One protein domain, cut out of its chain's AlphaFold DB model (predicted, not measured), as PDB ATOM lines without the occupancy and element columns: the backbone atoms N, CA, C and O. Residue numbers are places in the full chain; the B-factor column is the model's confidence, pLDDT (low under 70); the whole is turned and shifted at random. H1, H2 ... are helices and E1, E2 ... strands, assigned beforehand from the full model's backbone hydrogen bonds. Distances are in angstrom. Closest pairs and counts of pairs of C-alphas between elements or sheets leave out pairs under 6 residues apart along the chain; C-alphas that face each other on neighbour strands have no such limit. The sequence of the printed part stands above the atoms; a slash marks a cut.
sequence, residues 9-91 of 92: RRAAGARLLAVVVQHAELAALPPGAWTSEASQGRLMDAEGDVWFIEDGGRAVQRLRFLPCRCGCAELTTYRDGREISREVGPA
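This is residues 9 to 91 of the 92 residues of an uncharacterized protein of Streptomyces sp. NA02950 (UniProt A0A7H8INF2). One strongly twisted sheet of six strands forms a wall, and a single helix, H1, packs on one of its faces; the opposite face has no named helix. The strands follow one another as a meander, each the antiparallel neighbour of the one before, and lengthen from three residues in E1 to nine in E6. The printed part has 83 residues, with H1 first along the chain and then E1 to E6, which is also their order across the sheet. The class is mixed, helices and strands, in two layers. The whole is compact, with a radius of gyration of the C-alphas of 12.3 A, yet elongated, spanning 38 by 23 by 23 A.

The sheet holds E1, residues 35 to 37, E2, 42 to 44, E3, 50 to 54, E4, 59 to 65, 20.0 A long, E5, 72 to 79, 23.3 A, and E6, 82 to 90, 24.1 A. H1, residues 9 to 23, measures 21.6 A. C-alpha 9 is at (-20.867, -31.631, -15.744) and C-alpha 90 at (-42.411, -49.235, -0.408).

The strands' lines turn by 104 degrees between edge strands E1 and E6. Across E1 and E2, N 35 and O 44 are within hydrogen-bond range at 2.8 A; likewise N 51 and O 43 across E2 and E3, 2.7 A, N 52 and O 61 across E3 and E4, 2.8 A, N 62 and O 76 across E4 and E5, 2.8 A, and N 75 and O 87 across E5 and E6, 2.8 A. H1 is on the sheet; its closest C-alphas to E1 are Gly 13 and Ser 36, 5.3 A, and to E5 His 23 and Arg 79, 4.8 A. In H1 every O i to N i+4 pair is within range.

The C-alphas farthest apart, of Ala 11 and Arg 69, are 38.1 A apart. The printed part has no cut. The link from H1 to E1, 11 residues, is long. Mean pLDDT of the printed part is 91.7; residue 40 is under 70.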
ATOM      1  N   ARG A   9     -20.140 -31.098 -16.910       82.81
ATOM      2  CA  ARG A   9     -20.867 -31.631 -15.744       82.81
ATOM      3  C   ARG A   9     -21.675 -30.538 -15.062       82.81
ATOM      4  O   ARG A   9     -22.843 -30.753 -14.752       82.81
ATOM      5  N   ARG A  10     -21.084 -29.355 -14.885       83.12
ATOM      6  CA  ARG A  10     -21.782 -28.167 -14.377       83.12
ATOM      7  C   ARG A  10     -22.923 -27.756 -15.299       83.12
ATOM      8  O   ARG A  10     -24.016 -27.484 -14.813       83.12
ATOM      9  N   ALA A  11     -22.695 -27.756 -16.614       85.31
ATOM     10  CA  ALA A  11     -23.743 -27.459 -17.589       85.31
ATOM     11  C   ALA A  11     -24.886 -28.489 -17.539       85.31
ATOM     12  O   ALA A  11     -26.057 -28.111 -17.554       85.31
ATOM     13  N   ALA A  12     -24.559 -29.780 -17.424       85.19
ATOM     14  CA  ALA A  12     -25.552 -30.839 -17.285       85.19
ATOM     15  C   ALA A  12     -26.369 -30.690 -15.993       85.19
ATOM     16  O   ALA A  12     -27.593 -30.694 -16.062       85.19
ATOM     17  N   GLY A  13     -25.725 -30.468 -14.843       87.19
ATOM     18  CA  GLY A  13     -26.419 -30.236 -13.571       87.19
ATOM     19  C   GLY A  13     -27.355 -29.024 -13.616       87.19
ATOM     20  O   GLY A  13     -28.505 -29.116 -13.194       87.19
ATOM     21  N   ALA A  14     -26.909 -27.912 -14.211       88.19
ATOM     22  CA  ALA A  14     -27.747 -26.728 -14.399       88.19
ATOM     23  C   ALA A  14     -28.957 -27.003 -15.310       88.19
ATOM     24  O   ALA A  14     -30.061 -26.543 -15.022       88.19
ATOM     25  N   ARG A  15     -28.774 -27.785 -16.385       88.75
ATOM     26  CA  ARG A  15     -29.878 -28.210 -17.257       88.75
ATOM     27  C   ARG A  15     -30.885 -29.073 -16.502       88.75
ATOM     28  O   ARG A  15     -32.078 -28.868 -16.686       88.75
ATOM     29  N   LEU A  16     -30.423 -30.001 -15.661       89.81
ATOM     30  CA  LEU A  16     -31.323 -30.815 -14.844       89.81
ATOM     31  C   LEU A  16     -32.176 -29.930 -13.929       89.81
ATOM     32  O   LEU A  16     -33.394 -30.085 -13.881       89.81
ATOM     33  N   LEU A  17     -31.540 -28.964 -13.256       91.56
ATOM     34  CA  LEU A  17     -32.232 -28.058 -12.340       91.56
ATOM     35  C   LEU A  17     -33.271 -27.207 -13.072       91.56
ATOM     36  O   LEU A  17     -34.381 -27.042 -12.578       91.56
ATOM     37  N   ALA A  18     -32.943 -26.716 -14.268       91.94
ATOM     38  CA  ALA A  18     -33.878 -25.944 -15.081       91.94
ATOM     39  C   ALA A  18     -35.149 -26.737 -15.430       91.94
ATOM     40  O   ALA A  18     -36.242 -26.184 -15.347       91.94
ATOM     41  N   VAL A  19     -35.025 -28.028 -15.769       93.25
ATOM     42  CA  VAL A  19     -36.184 -28.886 -16.082       93.25
ATOM     43  C   VAL A  19     -37.057 -29.103 -14.844       93.25
ATOM     44  O   VAL A  19     -38.280 -29.028 -14.940       93.25
ATOM     45  N   VAL A  20     -36.449 -29.302 -13.668       94.12
ATOM     46  CA  VAL A  20     -37.199 -29.399 -12.405       94.12
ATOM     47  C   VAL A  20     -37.947 -28.107 -12.107       94.12
ATOM     48  O   VAL A  20     -39.154 -28.151 -11.896       94.12
ATOM     49  N   VAL A  21     -37.276 -26.956 -12.168       93.44
ATOM     50  CA  VAL A  21     -37.901 -25.648 -11.904       93.44
ATOM     51  C   VAL A  21     -39.011 -25.324 -12.910       93.44
ATOM     52  O   VAL A  21     -39.979 -24.660 -12.558       93.44
ATOM     53  N   GLN A  22     -38.893 -25.792 -14.155       94.50
ATOM     54  CA  GLN A  22     -39.912 -25.594 -15.185       94.50
ATOM     55  C   GLN A  22     -41.193 -26.397 -14.917       94.50
ATOM     56  O   GLN A  22     -42.284 -25.927 -15.239       94.50
ATOM     57  N   HIS A  23     -41.067 -27.617 -14.394       95.44
ATOM     58  CA  HIS A  23     -42.191 -28.548 -14.309       95.44
ATOM     59  C   HIS A  23     -42.764 -28.724 -12.910       95.44
ATOM     60  O   HIS A  23     -43.955 -29.007 -12.807       95.44
ATOM     61  N   ALA A  24     -41.962 -28.557 -11.862       94.00
ATOM     62  CA  ALA A  24     -42.422 -28.640 -10.486       94.00
ATOM     63  C   ALA A  24     -43.223 -27.397 -10.083       94.00
ATOM     64  O   ALA A  24     -42.989 -26.289 -10.566       94.00
ATOM     65  N   GLU A  25     -44.153 -27.575  -9.150       93.12
ATOM     66  CA  GLU A  25     -44.794 -26.444  -8.485       93.12
ATOM     67  C   GLU A  25     -43.767 -25.675  -7.652       93.12
ATOM     68  O   GLU A  25     -42.966 -26.277  -6.938       93.12
ATOM     69  N   LEU A  26     -43.817 -24.339  -7.676       89.81
ATOM     70  CA  LEU A  26     -42.873 -23.510  -6.914       89.81
ATOM     71  C   LEU A  26     -42.888 -23.839  -5.412       89.81
ATOM     72  O   LEU A  26     -41.847 -23.817  -4.765       89.81
ATOM     73  N   ALA A  27     -44.059 -24.182  -4.867       92.31
ATOM     74  CA  ALA A  27     -44.222 -24.575  -3.469       92.31
ATOM     75  C   ALA A  27     -43.552 -25.920  -3.122       92.31
ATOM     76  O   ALA A  27     -43.314 -26.192  -1.950       92.31
ATOM     77  N   ALA A  28     -43.245 -26.751  -4.121       92.00
ATOM     78  CA  ALA A  28     -42.571 -28.033  -3.943       92.00
ATOM     79  C   ALA A  28     -41.037 -27.922  -3.982       92.00
ATOM     80  O   ALA A  28     -40.366 -28.930  -3.766       92.00
ATOM     81  N   LEU A  29     -40.486 -26.736  -4.273       92.88
ATOM     82  CA  LEU A  29     -39.048 -26.501  -4.406       92.88
ATOM     83  C   LEU A  29     -38.470 -25.931  -3.101       92.88
ATOM     84  O   LEU A  29     -38.678 -24.746  -2.815       92.88
ATOM     85  N   PRO A  30     -37.718 -26.719  -2.311       93.00
ATOM     86  CA  PRO A  30     -37.134 -26.205  -1.084       93.00
ATOM     87  C   PRO A  30     -35.994 -25.216  -1.372       93.00
ATOM     88  O   PRO A  30     -35.217 -25.393  -2.325       93.00
ATOM     89  N   PRO A  31     -35.843 -24.174  -0.535       91.19
ATOM     90  CA  PRO A  31     -34.688 -23.295  -0.606       91.19
ATOM     91  C   PRO A  31     -33.422 -24.054  -0.187       91.19
ATOM     92  O   PRO A  31     -33.459 -24.917   0.685       91.19
ATOM     93  N   GLY A  32     -32.274 -23.686  -0.755       91.00
ATOM     94  CA  GLY A  32     -30.976 -24.211  -0.328       91.00
ATOM     95  C   GLY A  32     -30.126 -24.756  -1.467       91.00
ATOM     96  O   GLY A  32     -30.397 -24.522  -2.644       91.00
ATOM     97  N   ALA A  33     -29.044 -25.443  -1.100       91.12
ATOM     98  CA  ALA A  33     -28.113 -26.029  -2.052       91.12
ATOM     99  C   ALA A  33     -28.633 -27.381  -2.551       91.12
ATOM    100  O   ALA A  33     -29.005 -28.239  -1.758       91.12
ATOM    101  N   TRP A  34     -28.615 -27.557  -3.868       92.62
ATOM    102  CA  TRP A  34     -28.980 -28.805  -4.528       92.62
ATOM    103  C   TRP A  34     -27.717 -29.503  -5.024       92.62
ATOM    104  O   TRP A  34     -26.760 -28.851  -5.458       92.62
ATOM    105  N   THR A  35     -27.726 -30.830  -5.001       91.44
ATOM    106  CA  THR A  35     -26.636 -31.661  -5.515       91.44
ATOM    107  C   THR A  35     -27.084 -32.348  -6.796       91.44
ATOM    108  O   THR A  35     -28.186 -32.879  -6.866       91.44
ATOM    109  N   SER A  36     -26.240 -32.351  -7.829       88.00
ATOM    110  CA  SER A  36     -26.551 -33.003  -9.104       88.00
ATOM    111  C   SER A  36     -25.653 -34.203  -9.361       88.00
ATOM    112  O   SER A  36     -24.429 -34.060  -9.346       88.00
ATOM    113  N   GLU A  37     -26.244 -35.337  -9.727       83.56
ATOM    114  CA  GLU A  37     -25.527 -36.474 -10.301       83.56
ATOM    115  C   GLU A  37     -25.795 -36.524 -11.812       83.56
ATOM    116  O   GLU A  37     -26.671 -37.232 -12.311       83.56
ATOM    117  N   ALA A  38     -25.034 -35.717 -12.560       70.88
ATOM    118  CA  ALA A  38     -25.261 -35.476 -13.987       70.88
ATOM    119  C   ALA A  38     -25.252 -36.749 -14.855       70.88
ATOM    120  O   ALA A  38     -25.969 -36.810 -15.849       70.88
ATOM    121  N   SER A  39     -24.466 -37.765 -14.485       73.06
ATOM    122  CA  SER A  39     -24.404 -39.049 -15.197       73.06
ATOM    123  C   SER A  39     -25.678 -39.881 -15.073       73.06
ATOM    124  O   SER A  39     -25.919 -40.725 -15.929       73.06
ATOM    125  N   GLN A  40     -26.478 -39.656 -14.028       69.62
ATOM    126  CA  GLN A  40     -27.699 -40.418 -13.756       69.62
ATOM    127  C   GLN A  40     -28.979 -39.614 -14.008       69.62
ATOM    128  O   GLN A  40     -30.069 -40.146 -13.832       69.62
ATOM    129  N   GLY A  41     -28.870 -38.339 -14.404       80.50
ATOM    130  CA  GLY A  41     -30.038 -37.481 -14.619       80.50
ATOM    131  C   GLY A  41     -30.814 -37.176 -13.335       80.50
ATOM    132  O   GLY A  41     -32.024 -36.972 -13.392       80.50
ATOM    133  N   ARG A  42     -30.121 -37.171 -12.186       88.62
ATOM    134  CA  ARG A  42     -30.715 -37.013 -10.854       88.62
ATOM    135  C   ARG A  42     -30.275 -35.719 -10.188       88.62
ATOM    136  O   ARG A  42     -29.119 -35.299 -10.320       88.62
ATOM    137  N   LEU A  43     -31.184 -35.131  -9.423       93.50
ATOM    138  CA  LEU A  43     -30.876 -34.083  -8.456       93.50
ATOM    139  C   LEU A  43     -31.297 -34.534  -7.067       93.50
ATOM    140  O   LEU A  43     -32.269 -35.260  -6.925       93.50
ATOM    141  N   MET A  44     -30.583 -34.076  -6.055       94.88
ATOM    142  CA  MET A  44     -30.995 -34.163  -4.664       94.88
ATOM    143  C   MET A  44     -31.151 -32.742  -4.146       94.88
ATOM    144  O   MET A  44     -30.229 -31.931  -4.298       94.88
ATOM    145  N   ASP A  45     -32.313 -32.427  -3.594       95.50
ATOM    146  CA  ASP A  45     -32.562 -31.109  -3.025       95.50
ATOM    147  C   ASP A  45     -32.046 -30.989  -1.584       95.50
ATOM    148  O   ASP A  45     -31.421 -31.900  -1.036       95.50
ATOM    149  N   ALA A  46     -32.270 -29.825  -0.977       94.25
ATOM    150  CA  ALA A  46     -31.816 -29.529   0.377       94.25
ATOM    151  C   ALA A  46     -32.543 -30.340   1.471       94.25
ATOM    152  O   ALA A  46     -32.031 -30.423   2.587       94.25
ATOM    153  N   GLU A  47     -33.704 -30.928   1.171       94.75
ATOM    154  CA  GLU A  47     -34.456 -31.796   2.087       94.75
ATOM    155  C   GLU A  47     -34.042 -33.271   1.950       94.75
ATOM    156  O   GLU A  47     -34.394 -34.095   2.794       94.75
ATOM    157  N   GLY A  48     -33.243 -33.596   0.930       94.12
ATOM    158  CA  GLY A  48     -32.820 -34.956   0.617       94.12
ATOM    159  C   GLY A  48     -33.773 -35.692  -0.323       94.12
ATOM    160  O   GLY A  48     -33.572 -36.886  -0.559       94.12
ATOM    161  N   ASP A  49     -34.772 -35.007  -0.890       95.81
ATOM    162  CA  ASP A  49     -35.630 -35.597  -1.911       95.81
ATOM    163  C   ASP A  49     -34.856 -35.722  -3.226       95.81
ATOM    164  O   ASP A  49     -34.060 -34.855  -3.606       95.81
ATOM    165  N   VAL A  50     -35.103 -36.819  -3.939       95.19
ATOM    166  CA  VAL A  50     -34.441 -37.111  -5.210       95.19
ATOM    167  C   VAL A  50     -35.376 -36.773  -6.360       95.19
ATOM    168  O   VAL A  50     -36.504 -37.252  -6.419       95.19
ATOM    169  N   TRP A  51     -34.890 -35.980  -7.304       95.44
ATOM    170  CA  TRP A  51     -35.622 -35.558  -8.484       95.44
ATOM    171  C   TRP A  51     -35.097 -36.246  -9.742       95.44
ATOM    172  O   TRP A  51     -33.883 -36.342  -9.949       95.44
ATOM    173  N   PHE A  52     -36.020 -36.670 -10.601       92.50
ATOM    174  CA  PHE A  52     -35.765 -37.377 -11.855       92.50
ATOM    175  C   PHE A  52     -36.400 -36.624 -13.014       92.50
ATOM    176  O   PHE A  52     -37.478 -36.046 -12.873       92.50
ATOM    177  N   ILE A  53     -35.746 -36.665 -14.171       91.62
ATOM    178  CA  ILE A  53     -36.354 -36.230 -15.424       91.62
ATOM    179  C   ILE A  53     -37.015 -37.423 -16.095       91.62
ATOM    180  O   ILE A  53     -36.360 -38.431 -16.343       91.62
ATOM    181  N   GLU A  54     -38.273 -37.248 -16.473       90.19
ATOM    182  CA  GLU A  54     -39.073 -38.241 -17.175       90.19
ATOM    183  C   GLU A  54     -39.501 -37.737 -18.557       90.19
ATOM    184  O   GLU A  54     -39.427 -36.541 -18.868       90.19
ATOM    185  N   ASP A  55     -39.950 -38.667 -19.405       86.44
ATOM    186  CA  ASP A  55     -40.570 -38.365 -20.706       86.44
ATOM    187  C   ASP A  55     -39.714 -37.415 -21.576       86.44
ATOM    188  O   ASP A  55     -40.182 -36.422 -22.139       86.44
ATOM    189  N   GLY A  56     -38.397 -37.656 -21.600       85.06
ATOM    190  CA  GLY A  56     -37.444 -36.854 -22.371       85.06
ATOM    191  C   GLY A  56     -37.336 -35.383 -21.940       85.06
ATOM    192  O   GLY A  56     -36.894 -34.559 -22.742       85.06
ATOM    193  N   GLY A  57     -37.730 -35.037 -20.709       86.44
ATOM    194  CA  GLY A  57     -37.727 -33.655 -20.221       86.44
ATOM    195  C   GLY A  57     -39.090 -32.978 -20.196       86.44
ATOM    196  O   GLY A  57     -39.121 -31.762 -20.070       86.44
ATOM    197  N   ARG A  58     -40.190 -33.724 -20.348       92.19
ATOM    198  CA  ARG A  58     -41.568 -33.191 -20.322       92.19
ATOM    199  C   ARG A  58     -42.273 -33.369 -18.981       92.19
ATOM    200  O   ARG A  58     -43.399 -32.909 -18.802       92.19
ATOM    201  N   ALA A  59     -41.664 -34.109 -18.068       94.88
ATOM    202  CA  ALA A  59     -42.141 -34.283 -16.710       94.88
ATOM    203  C   ALA A  59     -40.947 -34.464 -15.777       94.88
ATOM    204  O   ALA A  59     -39.844 -34.815 -16.211       94.88
ATOM    205  N   VAL A  60     -41.182 -34.241 -14.491       95.44
ATOM    206  CA  VAL A  60     -40.218 -34.569 -13.445       95.44
ATOM    207  C   VAL A  60     -40.894 -35.353 -12.343       95.44
ATOM    208  O   VAL A  60     -42.073 -35.152 -12.063       95.44
ATOM    209  N   GLN A  61     -40.144 -36.239 -11.708       96.12
ATOM    210  CA  GLN A  61     -40.600 -36.954 -10.526       96.12
ATOM    211  C   GLN A  61     -39.782 -36.535  -9.319       96.12
ATOM    212  O   GLN A  61     -38.580 -36.322  -9.441       96.12
ATOM    213  N   ARG A  62     -40.427 -36.449  -8.160       96.69
ATOM    214  CA  ARG A  62     -39.792 -36.290  -6.854       96.69
ATOM    215  C   ARG A  62     -40.037 -37.545  -6.033       96.69
ATOM    216  O   ARG A  62     -41.191 -37.894  -5.793       96.69
ATOM    217  N   LEU A  63     -38.966 -38.179  -5.580       96.62
ATOM    218  CA  LEU A  63     -38.981 -39.269  -4.617       96.62
ATOM    219  C   LEU A  63     -38.598 -38.731  -3.241       96.62
ATOM    220  O   LEU A  63     -37.478 -38.260  -3.041       96.62
ATOM    221  N   ARG A  64     -39.525 -38.851  -2.296       96.62
ATOM    222  CA  ARG A  64     -39.359 -38.456  -0.899       96.62
ATOM    223  C   ARG A  64     -39.389 -39.681  -0.007       96.62
ATOM    224  O   ARG A  64     -40.387 -40.398   0.028       96.62
ATOM    225  N   PHE A  65     -38.324 -39.910   0.753       95.12
ATOM    226  CA  PHE A  65     -38.299 -40.981   1.746       95.12
ATOM    227  C   PHE A  65     -39.109 -40.569   2.974       95.12
ATOM    228  O   PHE A  65     -38.855 -39.533   3.586       95.12
ATOM    229  N   LEU A  66     -40.101 -41.379   3.340       94.81
ATOM    230  CA  LEU A  66     -40.965 -41.074   4.471       94.81
ATOM    231  C   LEU A  66     -40.322 -41.573   5.770       94.81
ATOM    232  O   LEU A  66     -39.778 -42.680   5.800       94.81
ATOM    233  N   PRO A  67     -40.441 -40.824   6.881       91.25
ATOM    234  CA  PRO A  67     -39.905 -41.220   8.180       91.25
ATOM    235  C   PRO A  67     -40.788 -42.290   8.853       91.25
ATOM    236  O   PRO A  67     -41.209 -42.148   9.999       91.25
ATOM    237  N   CYS A  68     -41.106 -43.371   8.136       90.44
ATOM    238  CA  CYS A  68     -41.834 -44.519   8.660       90.44
ATOM    239  C   CYS A  68     -40.910 -45.729   8.799       90.44
ATOM    240  O   CYS A  68     -40.034 -45.972   7.972       90.44
ATOM    241  N   ARG A  69     -41.169 -46.570   9.808       92.00
ATOM    242  CA  ARG A  69     -40.449 -47.846   9.983       92.00
ATOM    243  C   ARG A  69     -40.660 -48.823   8.822       92.00
ATOM    244  O   ARG A  69     -39.893 -49.763   8.675       92.00
ATOM    245  N   CYS A  70     -41.703 -48.601   8.025       91.69
ATOM    246  CA  CYS A  70     -42.025 -49.375   6.837       91.69
ATOM    247  C   CYS A  70     -41.094 -49.129   5.639       91.69
ATOM    248  O   CYS A  70     -41.174 -49.887   4.678       91.69
ATOM    249  N   GLY A  71     -40.244 -48.094   5.669       91.25
ATOM    250  CA  GLY A  71     -39.389 -47.755   4.528       91.25
ATOM    251  C   GLY A  71     -40.179 -47.295   3.298       91.25
ATOM    252  O   GLY A  71     -39.798 -47.593   2.169       91.25
ATOM    253  N   CYS A  72     -41.311 -46.619   3.502       96.19
ATOM    254  CA  CYS A  72     -42.099 -46.078   2.401       96.19
ATOM    255  C   CYS A  72     -41.443 -44.836   1.793       96.19
ATOM    256  O   CYS A  72     -40.739 -44.083   2.467       96.19
ATOM    257  N   ALA A  73     -41.762 -44.589   0.531       97.06
ATOM    258  CA  ALA A  73     -41.483 -43.350  -0.160       97.06
ATOM    259  C   ALA A  73     -42.758 -42.805  -0.816       97.06
ATOM    260  O   ALA A  73     -43.686 -43.551  -1.138       97.06
ATOM    261  N   GLU A  74     -42.790 -41.491  -0.991       97.19
ATOM    262  CA  GLU A  74     -43.743 -40.785  -1.839       97.19
ATOM    263  C   GLU A  74     -43.067 -40.513  -3.186       97.19
ATOM    264  O   GLU A  74     -41.994 -39.909  -3.227       97.19
ATOM    265  N   LEU A  75     -43.695 -40.936  -4.281       97.12
ATOM    266  CA  LEU A  75     -43.319 -40.555  -5.636       97.12
ATOM    267  C   LEU A  75     -44.365 -39.574  -6.166       97.12
ATOM    268  O   LEU A  75     -45.528 -39.929  -6.346       97.12
ATOM    269  N   THR A  76     -43.952 -38.334  -6.403       97.75
ATOM    270  CA  THR A  76     -44.813 -37.282  -6.959       97.75
ATOM    271  C   THR A  76     -44.364 -36.951  -8.372       97.75
ATOM    272  O   THR A  76     -43.183 -36.686  -8.579       97.75
ATOM    273  N   THR A  77     -45.277 -36.941  -9.342       97.19
ATOM    274  CA  THR A  77     -44.979 -36.543 -10.724       97.19
ATOM    275  C   THR A  77     -45.522 -35.148 -10.990       97.19
ATOM    276  O   THR A  77     -46.695 -34.870 -10.735       97.19
ATOM    277  N   TYR A  78     -44.681 -34.296 -11.568       97.25
ATOM    278  CA  TYR A  78     -45.023 -32.944 -11.975       97.25
ATOM    279  C   TYR A  78     -44.882 -32.760 -13.484       97.25
ATOM    280  O   TYR A  78     -43.975 -33.305 -14.122       97.25
ATOM    281  N   ARG A  79     -45.772 -31.950 -14.050       96.38
ATOM    282  CA  ARG A  79     -45.764 -31.535 -15.454       96.38
ATOM    283  C   ARG A  79     -46.350 -30.133 -15.555       96.38
ATOM    284  O   ARG A  79     -47.324 -29.816 -14.884       96.38
ATOM    285  N   ASP A  80     -45.741 -29.307 -16.400       94.75
ATOM    286  CA  ASP A  80     -46.174 -27.927 -16.678       94.75
ATOM    287  C   ASP A  80     -46.489 -27.079 -15.427       94.75
ATOM    288  O   ASP A  80     -47.472 -26.337 -15.382       94.75
ATOM    289  N   GLY A  81     -45.644 -27.198 -14.398       93.75
ATOM    290  CA  GLY A  81     -45.744 -26.428 -13.159       93.75
ATOM    291  C   GLY A  81     -46.851 -26.908 -12.222       93.75
ATOM    292  O   GLY A  81     -47.344 -26.103 -11.435       93.75
ATOM    293  N   ARG A  82     -47.296 -28.166 -12.349       95.19
ATOM    294  CA  ARG A  82     -48.386 -28.760 -11.560       95.19
ATOM    295  C   ARG A  82     -48.098 -30.201 -11.177       95.19
ATOM    296  O   ARG A  82     -47.522 -30.949 -11.968       95.19
ATOM    297  N   GLU A  83     -48.554 -30.607 -10.000       96.81
ATOM    298  CA  GLU A  83     -48.645 -32.023  -9.639       96.81
ATOM    299  C   GLU A  83     -49.720 -32.719 -10.488       96.81
ATOM    300  O   GLU A  83     -50.849 -32.236 -10.606       96.81
ATOM    301  N   ILE A  84     -49.373 -33.860 -11.088       96.81
ATOM    302  CA  ILE A  84     -50.309 -34.681 -11.877       96.81
ATOM    303  C   ILE A  84     -50.577 -36.050 -11.251       96.81
ATOM    304  O   ILE A  84     -51.609 -36.656 -11.533       96.81
ATOM    305  N   SER A  85     -49.667 -36.544 -10.410       97.00
ATOM    306  CA  SER A  85     -49.868 -37.768  -9.641       97.00
ATOM    307  C   SER A  85     -49.010 -37.783  -8.385       97.00
ATOM    308  O   SER A  85     -47.932 -37.186  -8.341       97.00
ATOM    309  N   ARG A  86     -49.486 -38.519  -7.380       97.50
ATOM    310  CA  ARG A  86     -48.772 -38.789  -6.138       97.50
ATOM    311  C   ARG A  86     -49.118 -40.178  -5.645       97.50
ATOM    312  O   ARG A  86     -50.291 -40.512  -5.484       97.50
ATOM    313  N   GLU A  87     -48.091 -40.967  -5.382       97.25
ATOM    314  CA  GLU A  87     -48.222 -42.348  -4.939       97.25
ATOM    315  C   GLU A  87     -47.332 -42.590  -3.724       97.25
ATOM    316  O   GLU A  87     -46.199 -42.117  -3.668       97.25
ATOM    317  N   VAL A  88     -47.844 -43.332  -2.740       96.88
ATOM    318  CA  VAL A  88     -47.089 -43.738  -1.550       96.88
ATOM    319  C   VAL A  88     -46.993 -45.254  -1.529       96.88
ATOM    320  O   VAL A  88     -48.006 -45.951  -1.599       96.88
ATOM    321  N   GLY A  89     -45.776 -45.769  -1.398       94.62
ATOM    322  CA  GLY A  89     -45.525 -47.205  -1.371       94.62
ATOM    323  C   GLY A  89     -44.141 -47.541  -0.825       94.62
ATOM    324  O   GLY A  89     -43.412 -46.644  -0.407       94.62
ATOM    325  N   PRO A  90     -43.759 -48.828  -0.797       90.25
ATOM    326  CA  PRO A  90     -42.411 -49.235  -0.408       90.25
ATOM    327  C   PRO A  90     -41.364 -48.574  -1.314       90.25
ATOM    328  O   PRO A  90     -41.543 -48.577  -2.534       90.25
ATOM    329  N   ALA A  91     -40.273 -48.053  -0.745       79.50
ATOM    330  CA  ALA A  91     -39.115 -47.639  -1.532       79.50
ATOM    331  C   ALA A  91     -38.517 -48.886  -2.210       79.50
ATOM    332  O   ALA A  91     -38.046 -49.792  -1.520       79.50
TER     333      ALA A  91